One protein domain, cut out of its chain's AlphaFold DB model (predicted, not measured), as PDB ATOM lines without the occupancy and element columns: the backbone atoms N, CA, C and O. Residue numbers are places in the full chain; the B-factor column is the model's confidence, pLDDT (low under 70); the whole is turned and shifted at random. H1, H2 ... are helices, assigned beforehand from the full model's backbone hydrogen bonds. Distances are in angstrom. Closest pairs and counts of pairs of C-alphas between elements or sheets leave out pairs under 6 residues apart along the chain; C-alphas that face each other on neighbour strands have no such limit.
ATOM      1  N   ALA A 214     117.225 133.486  90.864       41.03
ATOM      2  CA  ALA A 214     117.191 134.944  90.781       41.03
ATOM      3  C   ALA A 214     117.329 135.585  92.175       41.03
ATOM      4  O   ALA A 214     117.951 136.639  92.316       41.03
ATOM      5  N   ARG A 215     116.880 134.884  93.228       44.28
ATOM      6  CA  ARG A 215     117.066 135.259  94.640       44.28
ATOM      7  C   ARG A 215     118.546 135.360  95.047       44.28
ATOM      8  O   ARG A 215     118.857 136.076  95.993       44.28
ATOM      9  N   SER A 216     119.464 134.705  94.328       40.59
ATOM     10  CA  SER A 216     120.921 134.804  94.543       40.59
ATOM     11  C   SER A 216     121.535 136.088  93.976       40.59
ATOM     12  O   SER A 216     122.575 136.512  94.469       40.59
ATOM     13  N   TYR A 217     120.920 136.700  92.956       34.06
ATOM     14  CA  TYR A 217     121.422 137.931  92.328       34.06
ATOM     15  C   TYR A 217     120.626 139.179  92.733       34.06
ATOM     16  O   TYR A 217     121.244 140.214  92.958       34.06
ATOM     17  N   LEU A 218     119.304 139.107  92.953       33.28
ATOM     18  CA  LEU A 218     118.550 140.259  93.481       33.28
ATOM     19  C   LEU A 218     118.958 140.612  94.922       33.28
ATOM     20  O   LEU A 218     119.090 141.794  95.239       33.28
ATOM     21  N   ARG A 219     119.288 139.618  95.766       36.28
ATOM     22  CA  ARG A 219     119.941 139.863  97.073       36.28
ATOM     23  C   ARG A 219     121.305 140.554  96.947       36.28
ATOM     24  O   ARG A 219     121.787 141.109  97.925       36.28
ATOM     25  N   MET A 220     121.908 140.540  95.760       29.73
ATOM     26  CA  MET A 220     123.209 141.138  95.467       29.73
ATOM     27  C   MET A 220     123.109 142.547  94.856       29.73
ATOM     28  O   MET A 220     124.140 143.137  94.575       29.73
ATOM     29  N   PHE A 221     121.907 143.110  94.673       26.80
ATOM     30  CA  PHE A 221     121.742 144.519  94.276       26.80
ATOM     31  C   PHE A 221     120.737 145.274  95.152       26.80
ATOM     32  O   PHE A 221     121.057 146.359  95.624       26.80
ATOM     33  N   CYS A 222     119.593 144.676  95.508       27.12
ATOM     34  CA  CYS A 222     118.617 145.321  96.401       27.12
ATOM     35  C   CYS A 222     119.054 145.367  97.882       27.12
ATOM     36  O   CYS A 222     118.361 145.948  98.707       27.12
ATOM     37  N   CYS A 223     120.186 144.743  98.235       28.31
ATOM     38  CA  CYS A 223     120.720 144.703  99.604       28.31
ATOM     39  C   CYS A 223     122.197 145.149  99.699       28.31
ATOM     40  O   CYS A 223     122.765 145.198 100.793       28.31
ATOM     41  N   TRP A 224     122.825 145.516  98.571       27.30
ATOM     42  CA  TRP A 224     124.233 145.942  98.525       27.30
ATOM     43  C   TRP A 224     124.463 147.291  99.230       27.30
ATOM     44  O   TRP A 224     125.571 147.564  99.675       27.30
ATOM     45  N   CYS A 225     123.410 148.097  99.411       29.19
ATOM     46  CA  CYS A 225     123.485 149.367 100.137       29.19
ATOM     47  C   CYS A 225     123.333 149.253 101.670       29.19
ATOM     48  O   CYS A 225     123.546 150.259 102.337       29.19
ATOM     49  N   CYS A 226     122.985 148.078 102.232       30.77
ATOM     50  CA  CYS A 226     122.708 147.947 103.678       30.77
ATOM     51  C   CYS A 226     123.411 146.780 104.405       30.77
ATOM     52  O   CYS A 226     124.035 147.025 105.433       30.77
ATOM     53  N   CYS A 227     123.319 145.516 103.951       38.62
ATOM     54  CA  CYS A 227     123.513 144.366 104.872       38.62
ATOM     55  C   CYS A 227     124.538 143.289 104.447       38.62
ATOM     56  O   CYS A 227     124.420 142.128 104.851       38.62
ATOM     57  N   LEU A 228     125.575 143.616 103.666       31.31
ATOM     58  CA  LEU A 228     126.507 142.610 103.112       31.31
ATOM     59  C   LEU A 228     127.660 142.134 104.037       31.31
ATOM     60  O   LEU A 228     128.711 141.705 103.571       31.31
ATOM     61  N   GLN A 229     127.413 142.087 105.352       34.56
ATOM     62  CA  GLN A 229     128.088 141.170 106.298       34.56
ATOM     63  C   GLN A 229     127.104 140.160 106.946       34.56
ATOM     64  O   GLN A 229     127.464 139.415 107.860       34.56
ATOM     65  N   GLY A 230     125.843 140.145 106.495       37.72
ATOM     66  CA  GLY A 230     124.682 139.823 107.328       37.72
ATOM     67  C   GLY A 230     124.283 138.360 107.553       37.72
ATOM     68  O   GLY A 230     123.362 138.143 108.328       37.72
ATOM     69  N   VAL A 231     124.881 137.341 106.920       40.53
ATOM     70  CA  VAL A 231     124.328 135.960 107.011       40.53
ATOM     71  C   VAL A 231     124.847 135.170 108.218       40.53
ATOM     72  O   VAL A 231     124.047 134.558 108.919       40.53
ATOM     73  N   ASN A 232     126.150 135.228 108.520       40.59
ATOM     74  CA  ASN A 232     126.648 134.721 109.807       40.59
ATOM     75  C   ASN A 232     126.228 135.666 110.945       40.59
ATOM     76  O   ASN A 232     125.772 135.195 111.982       40.59
ATOM     77  N   HIS A 233     126.271 136.987 110.717       42.97
ATOM     78  CA  HIS A 233     125.712 137.968 111.652       42.97
ATOM     79  C   HIS A 233     124.233 137.707 111.956       42.97
ATOM     80  O   HIS A 233     123.866 137.747 113.110       42.97
ATOM     81  N   GLY A 234     123.385 137.348 110.988       44.56
ATOM     82  CA  GLY A 234     121.972 137.045 111.251       44.56
ATOM     83  C   GLY A 234     121.758 135.867 112.211       44.56
ATOM     84  O   GLY A 234     120.770 135.843 112.936       44.56
ATOM     85  N   ILE A 235     122.701 134.919 112.270       51.81
ATOM     86  CA  ILE A 235     122.683 133.825 113.251       51.81
ATOM     87  C   ILE A 235     123.173 134.320 114.621       51.81
ATOM     88  O   ILE A 235     122.540 134.011 115.624       51.81
ATOM     89  N   HIS A 236     124.233 135.132 114.672       56.53
ATOM     90  CA  HIS A 236     124.725 135.733 115.922       56.53
ATOM     91  C   HIS A 236     123.765 136.787 116.514       56.53
ATOM     92  O   HIS A 236     123.646 136.903 117.726       56.53
ATOM     93  N   ASN A 237     123.009 137.495 115.678       66.44
ATOM     94  CA  ASN A 237     121.985 138.455 116.086       66.44
ATOM     95  C   ASN A 237     120.688 137.739 116.507       66.44
ATOM     96  O   ASN A 237     119.966 138.223 117.371       66.44
ATOM     97  N   ALA A 238     120.401 136.543 115.974       77.50
ATOM     98  CA  ALA A 238     119.370 135.682 116.556       77.50
ATOM     99  C   ALA A 238     119.787 135.165 117.950       77.50
ATOM    100  O   ALA A 238     118.930 134.842 118.767       77.50
ATOM    101  N   GLU A 239     121.087 135.112 118.263       87.12
ATOM    102  CA  GLU A 239     121.583 134.814 119.615       87.12
ATOM    103  C   GLU A 239     121.470 136.022 120.574       87.12
ATOM    104  O   GLU A 239     121.474 135.800 121.783       87.12
ATOM    105  N   SER A 240     121.248 137.251 120.075       90.69
ATOM    106  CA  SER A 240     120.881 138.427 120.891       90.69
ATOM    107  C   SER A 240     119.370 138.626 121.089       90.69
ATOM    108  O   SER A 240     118.979 139.617 121.698       90.69
ATOM    109  N   VAL A 241     118.519 137.713 120.604       93.50
ATOM    110  CA  VAL A 241     117.088 137.692 120.955       93.50
ATOM    111  C   VAL A 241     116.883 136.855 122.217       93.50
ATOM    112  O   VAL A 241     117.163 135.647 122.241       93.50
ATOM    113  N   THR A 242     116.372 137.488 123.272       97.00
ATOM    114  CA  THR A 242     116.033 136.828 124.536       97.00
ATOM    115  C   THR A 242     115.017 135.713 124.292       97.00
ATOM    116  O   THR A 242     114.094 135.846 123.495       97.00
ATOM    117  N   PHE A 243     115.205 134.577 124.965       97.25
ATOM    118  CA  PHE A 243     114.220 133.496 124.988       97.25
ATOM    119  C   PHE A 243     113.817 133.302 126.451       97.25
ATOM    120  O   PHE A 243     114.654 132.821 127.220       97.25
ATOM    121  N   PRO A 244     112.608 133.722 126.860       97.25
ATOM    122  CA  PRO A 244     112.159 133.600 128.241       97.25
ATOM    123  C   PRO A 244     112.191 132.149 128.729       97.25
ATOM    124  O   PRO A 244     111.877 131.224 127.976       97.25
ATOM    125  N   ALA A 245     112.554 131.947 129.999       95.12
ATOM    126  CA  ALA A 245     112.699 130.610 130.579       95.12
ATOM    127  C   ALA A 245     111.399 129.793 130.477       95.12
ATOM    128  O   ALA A 245     111.424 128.683 129.956       95.12
ATOM    129  N   HIS A 246     110.256 130.396 130.823       94.94
ATOM    130  CA  HIS A 246     108.947 129.743 130.742       94.94
ATOM    131  C   HIS A 246     108.600 129.264 129.314       94.94
ATOM    132  O   HIS A 246     108.022 128.193 129.149       94.94
ATOM    133  N   LEU A 247     109.025 129.980 128.263       96.06
ATOM    134  CA  LEU A 247     108.833 129.539 126.873       96.06
ATOM    135  C   LEU A 247     109.775 128.384 126.479       96.06
ATOM    136  O   LEU A 247     109.420 127.567 125.627       96.06
ATOM    137  N   LEU A 248     110.961 128.277 127.091       95.44
ATOM    138  CA  LEU A 248     111.811 127.087 126.953       95.44
ATOM    139  C   LEU A 248     111.192 125.884 127.674       95.44
ATOM    140  O   LEU A 248     111.210 124.782 127.124       95.44
ATOM    141  N   ASP A 249     110.589 126.094 128.843       95.44
ATOM    142  CA  ASP A 249     109.896 125.046 129.596       95.44
ATOM    143  C   ASP A 249     108.643 124.550 128.852       95.44
ATOM    144  O   ASP A 249     108.434 123.339 128.760       95.44
ATOM    145  N   LEU A 250     107.883 125.435 128.188       96.50
ATOM    146  CA  LEU A 250     106.821 125.038 127.248       96.50
ATOM    147  C   LEU A 250     107.357 124.180 126.088       96.50
ATOM    148  O   LEU A 250     106.733 123.185 125.721       96.50
ATOM    149  N   ILE A 251     108.530 124.504 125.531       96.69
ATOM    150  CA  ILE A 251     109.180 123.696 124.480       96.69
ATOM    151  C   ILE A 251     109.620 122.316 124.999       96.69
ATOM    152  O   ILE A 251     109.551 121.327 124.259       96.69
ATOM    153  N   VAL A 252     110.069 122.222 126.254       96.25
ATOM    154  CA  VAL A 252     110.421 120.950 126.904       96.25
ATOM    155  C   VAL A 252     109.166 120.122 127.198       96.25
ATOM    156  O   VAL A 252     109.151 118.928 126.894       96.25
ATOM    157  N   GLY A 253     108.101 120.750 127.703       97.00
ATOM    158  CA  GLY A 253     106.802 120.123 127.945       97.00
ATOM    159  C   GLY A 253     106.167 119.581 126.664       97.00
ATOM    160  O   GLY A 253     105.796 118.409 126.622       97.00
ATOM    161  N   LEU A 254     106.154 120.373 125.585       97.00
ATOM    162  CA  LEU A 254     105.643 119.957 124.275       97.00
ATOM    163  C   LEU A 254     106.372 118.705 123.772       97.00
ATOM    164  O   LEU A 254     105.759 117.803 123.211       97.00
ATOM    165  N   ARG A 255     107.691 118.627 123.991       96.62
ATOM    166  CA  ARG A 255     108.505 117.466 123.611       96.62
ATOM    167  C   ARG A 255     108.215 116.220 124.454       96.62
ATOM    168  O   ARG A 255     108.395 115.120 123.939       96.62
ATOM    169  N   ALA A 256     107.834 116.373 125.722       97.00
ATOM    170  CA  ALA A 256     107.423 115.253 126.564       97.00
ATOM    171  C   ALA A 256     106.054 114.722 126.116       97.00
ATOM    172  O   ALA A 256     105.961 113.561 125.730       97.00
ATOM    173  N   TYR A 257     105.057 115.605 126.019       97.25
ATOM    174  CA  TYR A 257     103.720 115.305 125.499       97.25
ATOM    175  C   TYR A 257     103.772 114.585 124.142       97.25
ATOM    176  O   TYR A 257     103.269 113.475 123.990       97.25
ATOM    177  N   LEU A 258     104.501 115.147 123.173       95.69
ATOM    178  CA  LEU A 258     104.656 114.547 121.844       95.69
ATOM    179  C   LEU A 258     105.346 113.175 121.839       95.69
ATOM    180  O   LEU A 258     105.220 112.444 120.862       95.69
ATOM    181  N   ARG A 259     106.108 112.828 122.880       95.62
ATOM    182  CA  ARG A 259     106.819 111.548 122.997       95.62
ATOM    183  C   ARG A 259     105.989 110.482 123.715       95.62
ATOM    184  O   ARG A 259     106.140 109.308 123.372       95.62
ATOM    185  N   ASP A 260     105.193 110.893 124.701       96.62
ATOM    186  CA  ASP A 260     104.597 110.009 125.711       96.62
ATOM    187  C   ASP A 260     103.056 109.964 125.674       96.62
ATOM    188  O   ASP A 260     102.480 108.995 126.160       96.62
ATOM    189  N   GLU A 261     102.398 110.988 125.117       96.38
ATOM    190  CA  GLU A 261     100.933 111.168 125.141       96.38
ATOM    191  C   GLU A 261     100.306 111.263 123.734       96.38
ATOM    192  O   GLU A 261      99.182 110.804 123.542       96.38
ATOM    193  N   ALA A 262     101.014 111.838 122.754       93.56
ATOM    194  CA  ALA A 262     100.538 111.959 121.371       93.56
ATOM    195  C   ALA A 262     100.554 110.613 120.621       93.56
ATOM    196  O   ALA A 262     101.510 109.842 120.732       93.56
ATOM    197  N   GLU A 263      99.543 110.361 119.783       92.31
ATOM    198  CA  GLU A 263      99.398 109.121 119.003       92.31
ATOM    199  C   GLU A 263      99.242 109.444 117.499       92.31
ATOM    200  O   GLU A 263      98.239 110.048 117.112       92.31
ATOM    201  N   PRO A 264     100.194 109.055 116.622       92.69
ATOM    202  CA  PRO A 264     101.405 108.276 116.904       92.69
ATOM    203  C   PRO A 264     102.557 109.099 117.527       92.69
ATOM    204  O   PRO A 264     102.834 110.214 117.071       92.69
ATOM    205  N   PRO A 265     103.319 108.544 118.493       93.88
ATOM    206  CA  PRO A 265     104.305 109.301 119.272       93.88
ATOM    207  C   PRO A 265     105.497 109.826 118.451       93.88
ATOM    208  O   PRO A 265     106.256 109.084 117.813       93.88
ATOM    209  N   VAL A 266     105.717 111.139 118.535       93.88
ATOM    210  CA  VAL A 266     106.671 111.931 117.750       93.88
ATOM    211  C   VAL A 266     108.004 112.112 118.483       93.88
ATOM    212  O   VAL A 266     108.190 112.958 119.359       93.88
ATOM    213  N   ARG A 267     109.023 111.364 118.052       92.56
ATOM    214  CA  ARG A 267     110.367 111.410 118.657       92.56
ATOM    215  C   ARG A 267     111.221 112.576 118.144       92.56
ATOM    216  O   ARG A 267     112.049 112.423 117.244       92.56
ATOM    217  N   LEU A 268     111.084 113.747 118.766       91.94
ATOM    218  CA  LEU A 268     111.937 114.909 118.484       91.94
ATOM    219  C   LEU A 268     113.347 114.756 119.094       91.94
ATOM    220  O   LEU A 268     113.511 114.526 120.296       91.94
ATOM    221  N   SER A 269     114.386 114.929 118.271       90.56
ATOM    222  CA  SER A 269     115.799 114.921 118.697       90.56
ATOM    223  C   SER A 269     116.279 116.302 119.158       90.56
ATOM    224  O   SER A 269     115.777 117.323 118.691       90.56
ATOM    225  N   ASP A 270     117.313 116.365 120.002       90.44
ATOM    226  CA  ASP A 270     117.833 117.635 120.551       90.44
ATOM    227  C   ASP A 270     118.307 118.583 119.437       90.44
ATOM    228  O   ASP A 270     118.093 119.793 119.480       90.44
ATOM    229  N   ARG A 271     118.861 118.015 118.356       82.88
ATOM    230  CA  ARG A 271     119.258 118.744 117.141       82.88
ATOM    231  C   ARG A 271     118.066 119.330 116.367       82.88
ATOM    232  O   ARG A 271     118.257 120.277 115.604       82.88
ATOM    233  N   ARG A 272     116.857 118.776 116.523       86.88
ATOM    234  CA  ARG A 272     115.602 119.332 115.987       86.88
ATOM    235  C   ARG A 272     115.101 120.463 116.892       86.88
ATOM    236  O   ARG A 272     114.853 121.552 116.381       86.88
ATOM    237  N   MET A 273     115.107 120.268 118.215       93.06
ATOM    238  CA  MET A 273     114.736 121.305 119.197       93.06
ATOM    239  C   MET A 273     115.629 122.551 119.095       93.06
ATOM    240  O   MET A 273     115.135 123.661 118.919       93.06
ATOM    241  N   GLY A 274     116.955 122.376 119.089       86.56
ATOM    242  CA  GLY A 274     117.916 123.479 118.964       86.56
ATOM    243  C   GLY A 274     117.872 124.206 117.611       86.56
ATOM    244  O   GLY A 274     118.353 125.331 117.504       86.56
ATOM    245  N   LYS A 275     117.272 123.603 116.574       84.19
ATOM    246  CA  LYS A 275     116.930 124.306 115.326       84.19
ATOM    247  C   LYS A 275     115.636 125.104 115.451       84.19
ATOM    248  O   LYS A 275     115.583 126.202 114.909       84.19
ATOM    249  N   ALA A 276     114.626 124.574 116.140       89.88
ATOM    250  CA  ALA A 276     113.356 125.262 116.355       89.88
ATOM    251  C   ALA A 276     113.546 126.547 117.172       89.88
ATOM    252  O   ALA A 276     113.203 127.621 116.691       89.88
ATOM    253  N   VAL A 277     114.233 126.465 118.318       94.38
ATOM    254  CA  VAL A 277     114.598 127.626 119.160       94.38
ATOM    255  C   VAL A 277     115.326 128.717 118.354       94.38
ATOM    256  O   VAL A 277     115.052 129.905 118.514       94.38
ATOM    257  N   ARG A 278     116.223 128.324 117.438       88.81
ATOM    258  CA  ARG A 278     116.943 129.254 116.549       88.81
ATOM    259  C   ARG A 278     116.067 129.857 115.447       88.81
ATOM    260  O   ARG A 278     116.297 131.005 115.085       88.81
ATOM    261  N   LEU A 279     115.094 129.116 114.911       85.81
ATOM    262  CA  LEU A 279     114.154 129.653 113.921       85.81
ATOM    263  C   LEU A 279     113.172 130.634 114.568       85.81
ATOM    264  O   LEU A 279     112.927 131.689 113.999       85.81
ATOM    265  N   ILE A 280     112.679 130.311 115.764       92.31
ATOM    266  CA  ILE A 280     111.793 131.158 116.571       92.31
ATOM    267  C   ILE A 280     112.471 132.497 116.901       92.31
ATOM    268  O   ILE A 280     111.928 133.551 116.593       92.31
ATOM    269  N   ARG A 281     113.718 132.474 117.396       92.00
ATOM    270  CA  ARG A 281     114.525 133.697 117.594       92.00
ATOM    271  C   ARG A 281     114.720 134.514 116.319       92.00
ATOM    272  O   ARG A 281     114.713 135.737 116.373       92.00
ATOM    273  N   LEU A 282     114.903 133.853 115.175       84.19
ATOM    274  CA  LEU A 282     115.049 134.529 113.887       84.19
ATOM    275  C   LEU A 282     113.719 135.111 113.372       84.19
ATOM    276  O   LEU A 282     113.751 136.115 112.667       84.19
ATOM    277  N   ALA A 283     112.576 134.512 113.719       82.25
ATOM    278  CA  ALA A 283     111.248 135.045 113.419       82.25
ATOM    279  C   ALA A 283     110.963 136.302 114.255       82.25
ATOM    280  O   ALA A 283     110.697 137.351 113.675       82.25
ATOM    281  N   ALA A 284     111.165 136.229 115.576       84.62
ATOM    282  CA  ALA A 284     111.087 137.377 116.477       84.62
ATOM    283  C   ALA A 284     112.017 138.524 116.024       84.62
ATOM    284  O   ALA A 284     111.559 139.650 115.840       84.62
ATOM    285  N   LEU A 285     113.287 138.230 115.700       84.50
ATOM    286  CA  LEU A 285     114.224 139.225 115.153       84.50
ATOM    287  C   LEU A 285     113.728 139.855 113.841       84.50
ATOM    288  O   LEU A 285     113.929 141.046 113.611       84.50
ATOM    289  N   ALA A 286     113.103 139.065 112.962       76.94
ATOM    290  CA  ALA A 286     112.567 139.543 111.688       76.94
ATOM    291  C   ALA A 286     111.285 140.381 111.850       76.94
ATOM    292  O   ALA A 286     111.024 141.232 111.002       76.94
ATOM    293  N   ALA A 287     110.533 140.181 112.936       76.44
ATOM    294  CA  ALA A 287     109.435 141.049 113.366       76.44
ATOM    295  C   ALA A 287     109.919 142.326 114.093       76.44
ATOM    296  O   ALA A 287     109.113 143.202 114.393       76.44
ATOM    297  N   GLY A 288     111.226 142.454 114.358       81.94
ATOM    298  CA  GLY A 288     111.828 143.573 115.092       81.94
ATOM    299  C   GLY A 288     111.914 143.372 116.611       81.94
ATOM    300  O   GLY A 288     112.435 144.241 117.307       81.94
ATOM    301  N   SER A 289     111.452 142.233 117.129       87.75
ATOM    302  CA  SER A 289     111.434 141.921 118.559       87.75
ATOM    303  C   SER A 289     112.819 141.536 119.087       87.75
ATOM    304  O   SER A 289     113.526 140.707 118.510       87.75
ATOM    305  N   THR A 290     113.186 142.082 120.249       93.44
ATOM    306  CA  THR A 290     114.385 141.684 121.012       93.44
ATOM    307  C   THR A 290     114.157 140.460 121.903       93.44
ATOM    308  O   THR A 290     115.099 139.960 122.513       93.44
ATOM    309  N   GLU A 291     112.923 139.964 121.978       96.25
ATOM    310  CA  GLU A 291     112.508 138.826 122.794       96.25
ATOM    311  C   GLU A 291     111.505 137.951 122.028       96.25
ATOM    312  O   GLU A 291     110.775 138.442 121.166       96.25
ATOM    313  N   VAL A 292     111.497 136.650 122.315       95.06
ATOM    314  CA  VAL A 292     110.532 135.683 121.772       95.06
ATOM    315  C   VAL A 292     109.206 135.778 122.525       95.06
ATOM    316  O   VAL A 292     109.197 135.688 123.750       95.06
ATOM    317  N   SER A 293     108.096 135.886 121.793       94.75
ATOM    318  CA  SER A 293     106.737 135.869 122.347       94.75
ATOM    319  C   SER A 293     106.128 134.459 122.387       94.75
ATOM    320  O   SER A 293     106.584 133.541 121.701       94.75
ATOM    321  N   GLU A 294     105.032 134.290 123.131       93.94
ATOM    322  CA  GLU A 294     104.209 133.071 123.076       93.94
ATOM    323  C   GLU A 294     103.716 132.761 121.653       93.94
ATOM    324  O   GLU A 294     103.737 131.606 121.226       93.94
ATOM    325  N   LEU A 295     103.327 133.786 120.886       90.19
ATOM    326  CA  LEU A 295     102.808 133.617 119.526       90.19
ATOM    327  C   LEU A 295     103.867 133.061 118.561       90.19
ATOM    328  O   LEU A 295     103.529 132.269 117.681       90.19
ATOM    329  N   ASP A 296     105.150 133.385 118.760       92.38
ATOM    330  CA  ASP A 296     106.242 132.809 117.966       92.38
ATOM    331  C   ASP A 296     106.375 131.288 118.178       92.38
ATOM    332  O   ASP A 296     106.801 130.567 117.267       92.38
ATOM    333  N   LEU A 297     105.966 130.759 119.343       95.62
ATOM    334  CA  LEU A 297     105.953 129.312 119.588       95.62
ATOM    335  C   LEU A 297     104.949 128.578 118.692       95.62
ATOM    336  O   LEU A 297     105.142 127.394 118.422       95.62
ATOM    337  N   LEU A 298     103.925 129.247 118.151       92.31
ATOM    338  CA  LEU A 298     102.974 128.614 117.230       92.31
ATOM    339  C   LEU A 298     103.649 128.131 115.933       92.31
ATOM    340  O   LEU A 298     103.126 127.228 115.277       92.31
ATOM    341  N   LEU A 299     104.849 128.620 115.596       88.81
ATOM    342  CA  LEU A 299     105.676 128.078 114.507       88.81
ATOM    343  C   LEU A 299     106.105 126.615 114.746       88.81
ATOM    344  O   LEU A 299     106.366 125.886 113.784       88.81
ATOM    345  N   LEU A 300     106.132 126.145 116.002       92.25
ATOM    346  CA  LEU A 300     106.451 124.754 116.360       92.25
ATOM    347  C   LEU A 300     105.481 123.753 115.731       92.25
ATOM    348  O   LEU A 300     105.894 122.637 115.410       92.25
ATOM    349  N   GLN A 301     104.235 124.151 115.457       91.44
ATOM    350  CA  GLN A 301     103.256 123.298 114.779       91.44
ATOM    351  C   GLN A 301     103.716 122.881 113.363       91.44
ATOM    352  O   GLN A 301     103.274 121.869 112.830       91.44
ATOM    353  N   HIS A 302     104.671 123.601 112.761       86.88
ATOM    354  CA  HIS A 302     105.294 123.250 111.476       86.88
ATOM    355  C   HIS A 302     106.661 122.569 111.626       86.88
ATOM    356  O   HIS A 302     107.274 122.181 110.632       86.88
ATOM    357  N   MET A 303     107.146 122.405 112.861       87.31
ATOM    358  CA  MET A 303     108.466 121.853 113.176       87.31
ATOM    359  C   MET A 303     108.434 120.578 114.021       87.31
ATOM    360  O   MET A 303     109.459 119.894 114.064       87.31
ATOM    361  N   CYS A 304     107.310 120.235 114.658       90.31
ATOM    362  CA  CYS A 304     107.229 119.242 115.737       90.31
ATOM    363  C   CYS A 304     106.352 118.005 115.436       90.31
ATOM    364  O   CYS A 304     105.803 117.416 116.354       90.31
ATOM    365  N   TRP A 305     106.271 117.569 114.175       87.44
ATOM    366  CA  TRP A 305     105.619 116.319 113.731       87.44
ATOM    367  C   TRP A 305     106.597 115.423 112.942       87.44
ATOM    368  O   TRP A 305     107.561 115.941 112.372       87.44
ATOM    369  N   ASP A 306     106.425 114.093 112.908       82.56
ATOM    370  CA  ASP A 306     107.379 113.202 112.201       82.56
ATOM    371  C   ASP A 306     107.036 113.027 110.715       82.56
ATOM    372  O   ASP A 306     107.740 113.550 109.852       82.56
ATOM    373  N   LYS A 307     105.946 112.307 110.423       75.75
ATOM    374  CA  LYS A 307     105.518 111.939 109.057       75.75
ATOM    375  C   LYS A 307     104.134 112.458 108.686       75.75
ATOM    376  O   LYS A 307     103.793 112.454 107.508       75.75
ATOM    377  N   GLU A 308     103.349 112.874 109.674       81.94
ATOM    378  CA  GLU A 308     101.927 113.159 109.520       81.94
ATOM    379  C   GLU A 308     101.649 114.643 109.812       81.94
ATOM    380  O   GLU A 308     101.635 115.057 110.971       81.94
ATOM    381  N   PRO A 309     101.426 115.480 108.776       79.06
ATOM    382  CA  PRO A 309     101.163 116.911 108.953       79.06
ATOM    383  C   PRO A 309      99.871 117.237 109.721       79.06
ATOM    384  O   PRO A 309      99.673 118.387 110.103       79.06
ATOM    385  N   SER A 310      98.993 116.252 109.942       80.38
ATOM    386  CA  SER A 310      97.813 116.328 110.820       80.38
ATOM    387  C   SER A 310      98.187 116.676 112.265       80.38
ATOM    388  O   SER A 310      97.502 117.483 112.892       80.38
ATOM    389  N   GLN A 311      99.321 116.164 112.756       86.38
ATOM    390  CA  GLN A 311      99.829 116.411 114.115       86.38
ATOM    391  C   GLN A 311     100.196 117.889 114.367       86.38
ATOM    392  O   GLN A 311     100.400 118.306 115.502       86.38
ATOM    393  N   ALA A 312     100.232 118.731 113.325       87.12
ATOM    394  CA  ALA A 312     100.322 120.181 113.494       87.12
ATOM    395  C   ALA A 312      99.132 120.753 114.294       87.12
ATOM    396  O   ALA A 312      99.324 121.660 115.101       87.12
ATOM    397  N   GLY A 313      97.919 120.216 114.115       88.06
ATOM    398  CA  GLY A 313      96.743 120.656 114.874       88.06
ATOM    399  C   GLY A 313      96.886 120.365 116.370       88.06
ATOM    400  O   GLY A 313      96.685 121.250 117.195       88.06
ATOM    401  N   GLU A 314      97.336 119.155 116.698       92.94
ATOM    402  CA  GLU A 314      97.622 118.683 118.058       92.94
ATOM    403  C   GLU A 314      98.663 119.574 118.765       92.94
ATOM    404  O   GLU A 314      98.412 120.084 119.857       92.94
ATOM    405  N   VAL A 315      99.781 119.887 118.092       93.81
ATOM    406  CA  VAL A 315     100.800 120.827 118.602       93.81
ATOM    407  C   VAL A 315     100.234 122.234 118.840       93.81
ATOM    408  O   VAL A 315     100.566 122.860 119.847       93.81
ATOM    409  N   ARG A 316      99.392 122.749 117.930       93.56
ATOM    410  CA  ARG A 316      98.762 124.075 118.066       93.56
ATOM    411  C   ARG A 316      97.812 124.121 119.265       93.56
ATOM    412  O   ARG A 316      97.875 125.083 120.026       93.56
ATOM    413  N   VAL A 317      96.963 123.106 119.439       94.31
ATOM    414  CA  VAL A 317      96.018 123.021 120.566       94.31
ATOM    415  C   VAL A 317      96.774 122.954 121.892       94.31
ATOM    416  O   VAL A 317      96.539 123.798 122.753       94.31
ATOM    417  N   TRP A 318      97.748 122.044 122.020       96.62
ATOM    418  CA  TRP A 318      98.530 121.885 123.252       96.62
ATOM    419  C   TRP A 318      99.217 123.188 123.688       96.62
ATOM    420  O   TRP A 318      99.188 123.544 124.867       96.62
ATOM    421  N   LEU A 319      99.808 123.929 122.741       95.38
ATOM    422  CA  LEU A 319     100.449 125.215 123.029       95.38
ATOM    423  C   LEU A 319      99.439 126.254 123.532       95.38
ATOM    424  O   LEU A 319      99.671 126.859 124.575       95.38
ATOM    425  N   LEU A 320      98.312 126.425 122.834       92.88
ATOM    426  CA  LEU A 320      97.287 127.412 123.194       92.88
ATOM    427  C   LEU A 320      96.632 127.110 124.550       92.88
ATOM    428  O   LEU A 320      96.389 128.031 125.330       92.88
ATOM    429  N   GLU A 321      96.381 125.838 124.867       94.56
ATOM    430  CA  GLU A 321      95.854 125.445 126.178       94.56
ATOM    431  C   GLU A 321      96.849 125.721 127.307       94.56
ATOM    432  O   GLU A 321      96.453 126.204 128.368       94.56
ATOM    433  N   ARG A 322      98.144 125.460 127.088       95.25
ATOM    434  CA  ARG A 322      99.187 125.713 128.093       95.25
ATOM    435  C   ARG A 322      99.429 127.202 128.330       95.25
ATOM    436  O   ARG A 322      99.537 127.588 129.489       95.25
ATOM    437  N   MET A 323      99.433 128.020 127.276       91.94
ATOM    438  CA  MET A 323      99.500 129.486 127.381       91.94
ATOM    439  C   MET A 323      98.306 130.022 128.182       91.94
ATOM    440  O   MET A 323      98.488 130.660 129.215       91.94
ATOM    441  N   ARG A 324      97.069 129.677 127.784       90.38
ATOM    442  CA  ARG A 324      95.844 130.092 128.498       90.38
ATOM    443  C   ARG A 324      95.884 129.712 129.981       90.38
ATOM    444  O   ARG A 324      95.515 130.516 130.830       90.38
ATOM    445  N   ASN A 325      96.315 128.492 130.299       89.62
ATOM    446  CA  ASN A 325      96.355 128.030 131.683       89.62
ATOM    447  C   ASN A 325      97.410 128.784 132.521       89.62
ATOM    448  O   ASN A 325      97.138 129.061 133.685       89.62
ATOM    449  N   ALA A 326      98.553 129.178 131.944       86.81
ATOM    450  CA  ALA A 326      99.548 130.007 132.633       86.81
ATOM    451  C   ALA A 326      98.989 131.400 132.988       86.81
ATOM    452  O   ALA A 326      99.057 131.807 134.147       86.81
ATOM    453  N   HIS A 327      98.341 132.081 132.031       83.00
ATOM    454  CA  HIS A 327      97.677 133.374 132.281       83.00
ATOM    455  C   HIS A 327      96.591 133.277 133.362       83.00
ATOM    456  O   HIS A 327      96.473 134.171 134.198       83.00
ATOM    457  N   ASN A 328      95.832 132.177 133.393       80.62
ATOM    458  CA  ASN A 328      94.841 131.931 134.444       80.62
ATOM    459  C   ASN A 328      95.499 131.795 135.829       80.62
ATOM    460  O   ASN A 328      95.066 132.469 136.763       80.62
ATOM    461  N   GLU A 329      96.544 130.968 135.961       81.19
ATOM    462  CA  GLU A 329      97.251 130.766 137.235       81.19
ATOM    463  C   GLU A 329      97.844 132.069 137.784       81.19
ATOM    464  O   GLU A 329      97.815 132.290 138.994       81.19
ATOM    465  N   ASP A 330      98.379 132.938 136.925       75.25
ATOM    466  CA  ASP A 330      98.903 134.238 137.355       75.25
ATOM    467  C   ASP A 330      97.779 135.236 137.683       75.25
ATOM    468  O   ASP A 330      97.875 135.948 138.682       75.25
ATOM    469  N   SER A 331      96.651 135.201 136.962       68.12
ATOM    470  CA  SER A 331      95.477 136.024 137.291       68.12
ATOM    471  C   SER A 331      94.851 135.675 138.652       68.12
ATOM    472  O   SER A 331      94.394 136.571 139.361       68.12
ATOM    473  N   GLU A 332      94.866 134.401 139.067       67.75
ATOM    474  CA  GLU A 332      94.370 134.004 140.393       67.75
ATOM    475  C   GLU A 332      95.291 134.505 141.517       67.75
ATOM    476  O   GLU A 332      94.797 134.945 142.559       67.75
ATOM    477  N   LYS A 333      96.614 134.519 141.299       62.12
ATOM    478  CA  LYS A 333      97.594 135.089 142.244       62.12
ATOM    479  C   LYS A 333      97.397 136.604 142.374       62.12
ATOM    480  O   LYS A 333      97.260 137.108 143.489       62.12
ATOM    481  N   ASP A 334      97.271 137.307 141.248       55.81
ATOM    482  CA  ASP A 334      97.016 138.752 141.215       55.81
ATOM    483  C   ASP A 334      95.678 139.133 141.867       55.81
ATOM    484  O   ASP A 334      95.594 140.157 142.541       55.81
ATOM    485  N   VAL A 335      94.625 138.319 141.736       55.44
ATOM    486  CA  VAL A 335      93.344 138.562 142.428       55.44
ATOM    487  C   VAL A 335      93.480 138.412 143.950       55.44
ATOM    488  O   VAL A 335      92.855 139.178 144.691       55.44
TER     489      VAL A 335
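This is residues 214 to 335 of the 485 residues of the protein "Slc24a1 protein" of Symbiodinium natans (UniProt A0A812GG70). The long helix H6 folds back on H5 as a hairpin; H4 crosses H5, H3 crosses H6, and these four make a loose cluster from which H2 and then H1 trail away beyond H4 as a tail. Residues 327 to 335 of H6 stick out, and so do residues 221 to 226 in the tail. The printed part has 122 residues with six named helices, H1 to H6 in chain order, no named strand, and the class all helix. It is loose, with a radius of gyration of the C-alphas of 17.4 A, and flat, spanning 51 by 42 by 21 A.

H6, residues 311 to 335, touches H5, residues 295 to 302, with residues 311 to 319 alone; they form a helical hairpin at a shallow tilt of 24 degrees, and their closest C-alphas, Gln 301 and Ala 312, are 4.5 A apart. H3, residues 245 to 260, touches H6 at a steep tilt of 45 degrees, opposite ways, with C-alphas 254 and 318 closest at 7.4 A. H4, residues 270 to 286, touches H5 at a steep tilt of 46 degrees, opposite ways, closest at C-alphas 280 and 296, 6.0 A. H3 and H4 are near each other. H2, residues 230 to 238, touches H4 about perpendicular at 78 degrees, with C-alphas 238 and 282 closest at 5.2 A. H1, residues 215 to 218, touches no helix. The packing is mostly crossed, with 1 of 4 touching pairs at a shallow tilt. Every O i to N i+4 pair is within hydrogen-bond range in H3 and H6, against 4 of 5 in H2, 11 of 13 in H4 and 0 of 4 in H5, where 5 of 5 O i to N i+3 pairs are; H1 is too short for an O i to N i+4 pair.

H6 measures 36.5 A from C-alpha 311 at (99.829, 116.411, 114.115) to C-alpha 335 at (93.344, 138.562, 142.428). H4 measures 24.2 A and H3 22.7 A. H1 begins at C-alpha 215, (117.066, 135.259, 94.640).

The C-alphas of Tyr 217 and Val 335 are the two farthest apart, at 57.4 A. The printed part has no cut. The link from H1 to H2 is long, with 11 residues. Residues 214 to 237 and 331 to 335 have pLDDT under 70.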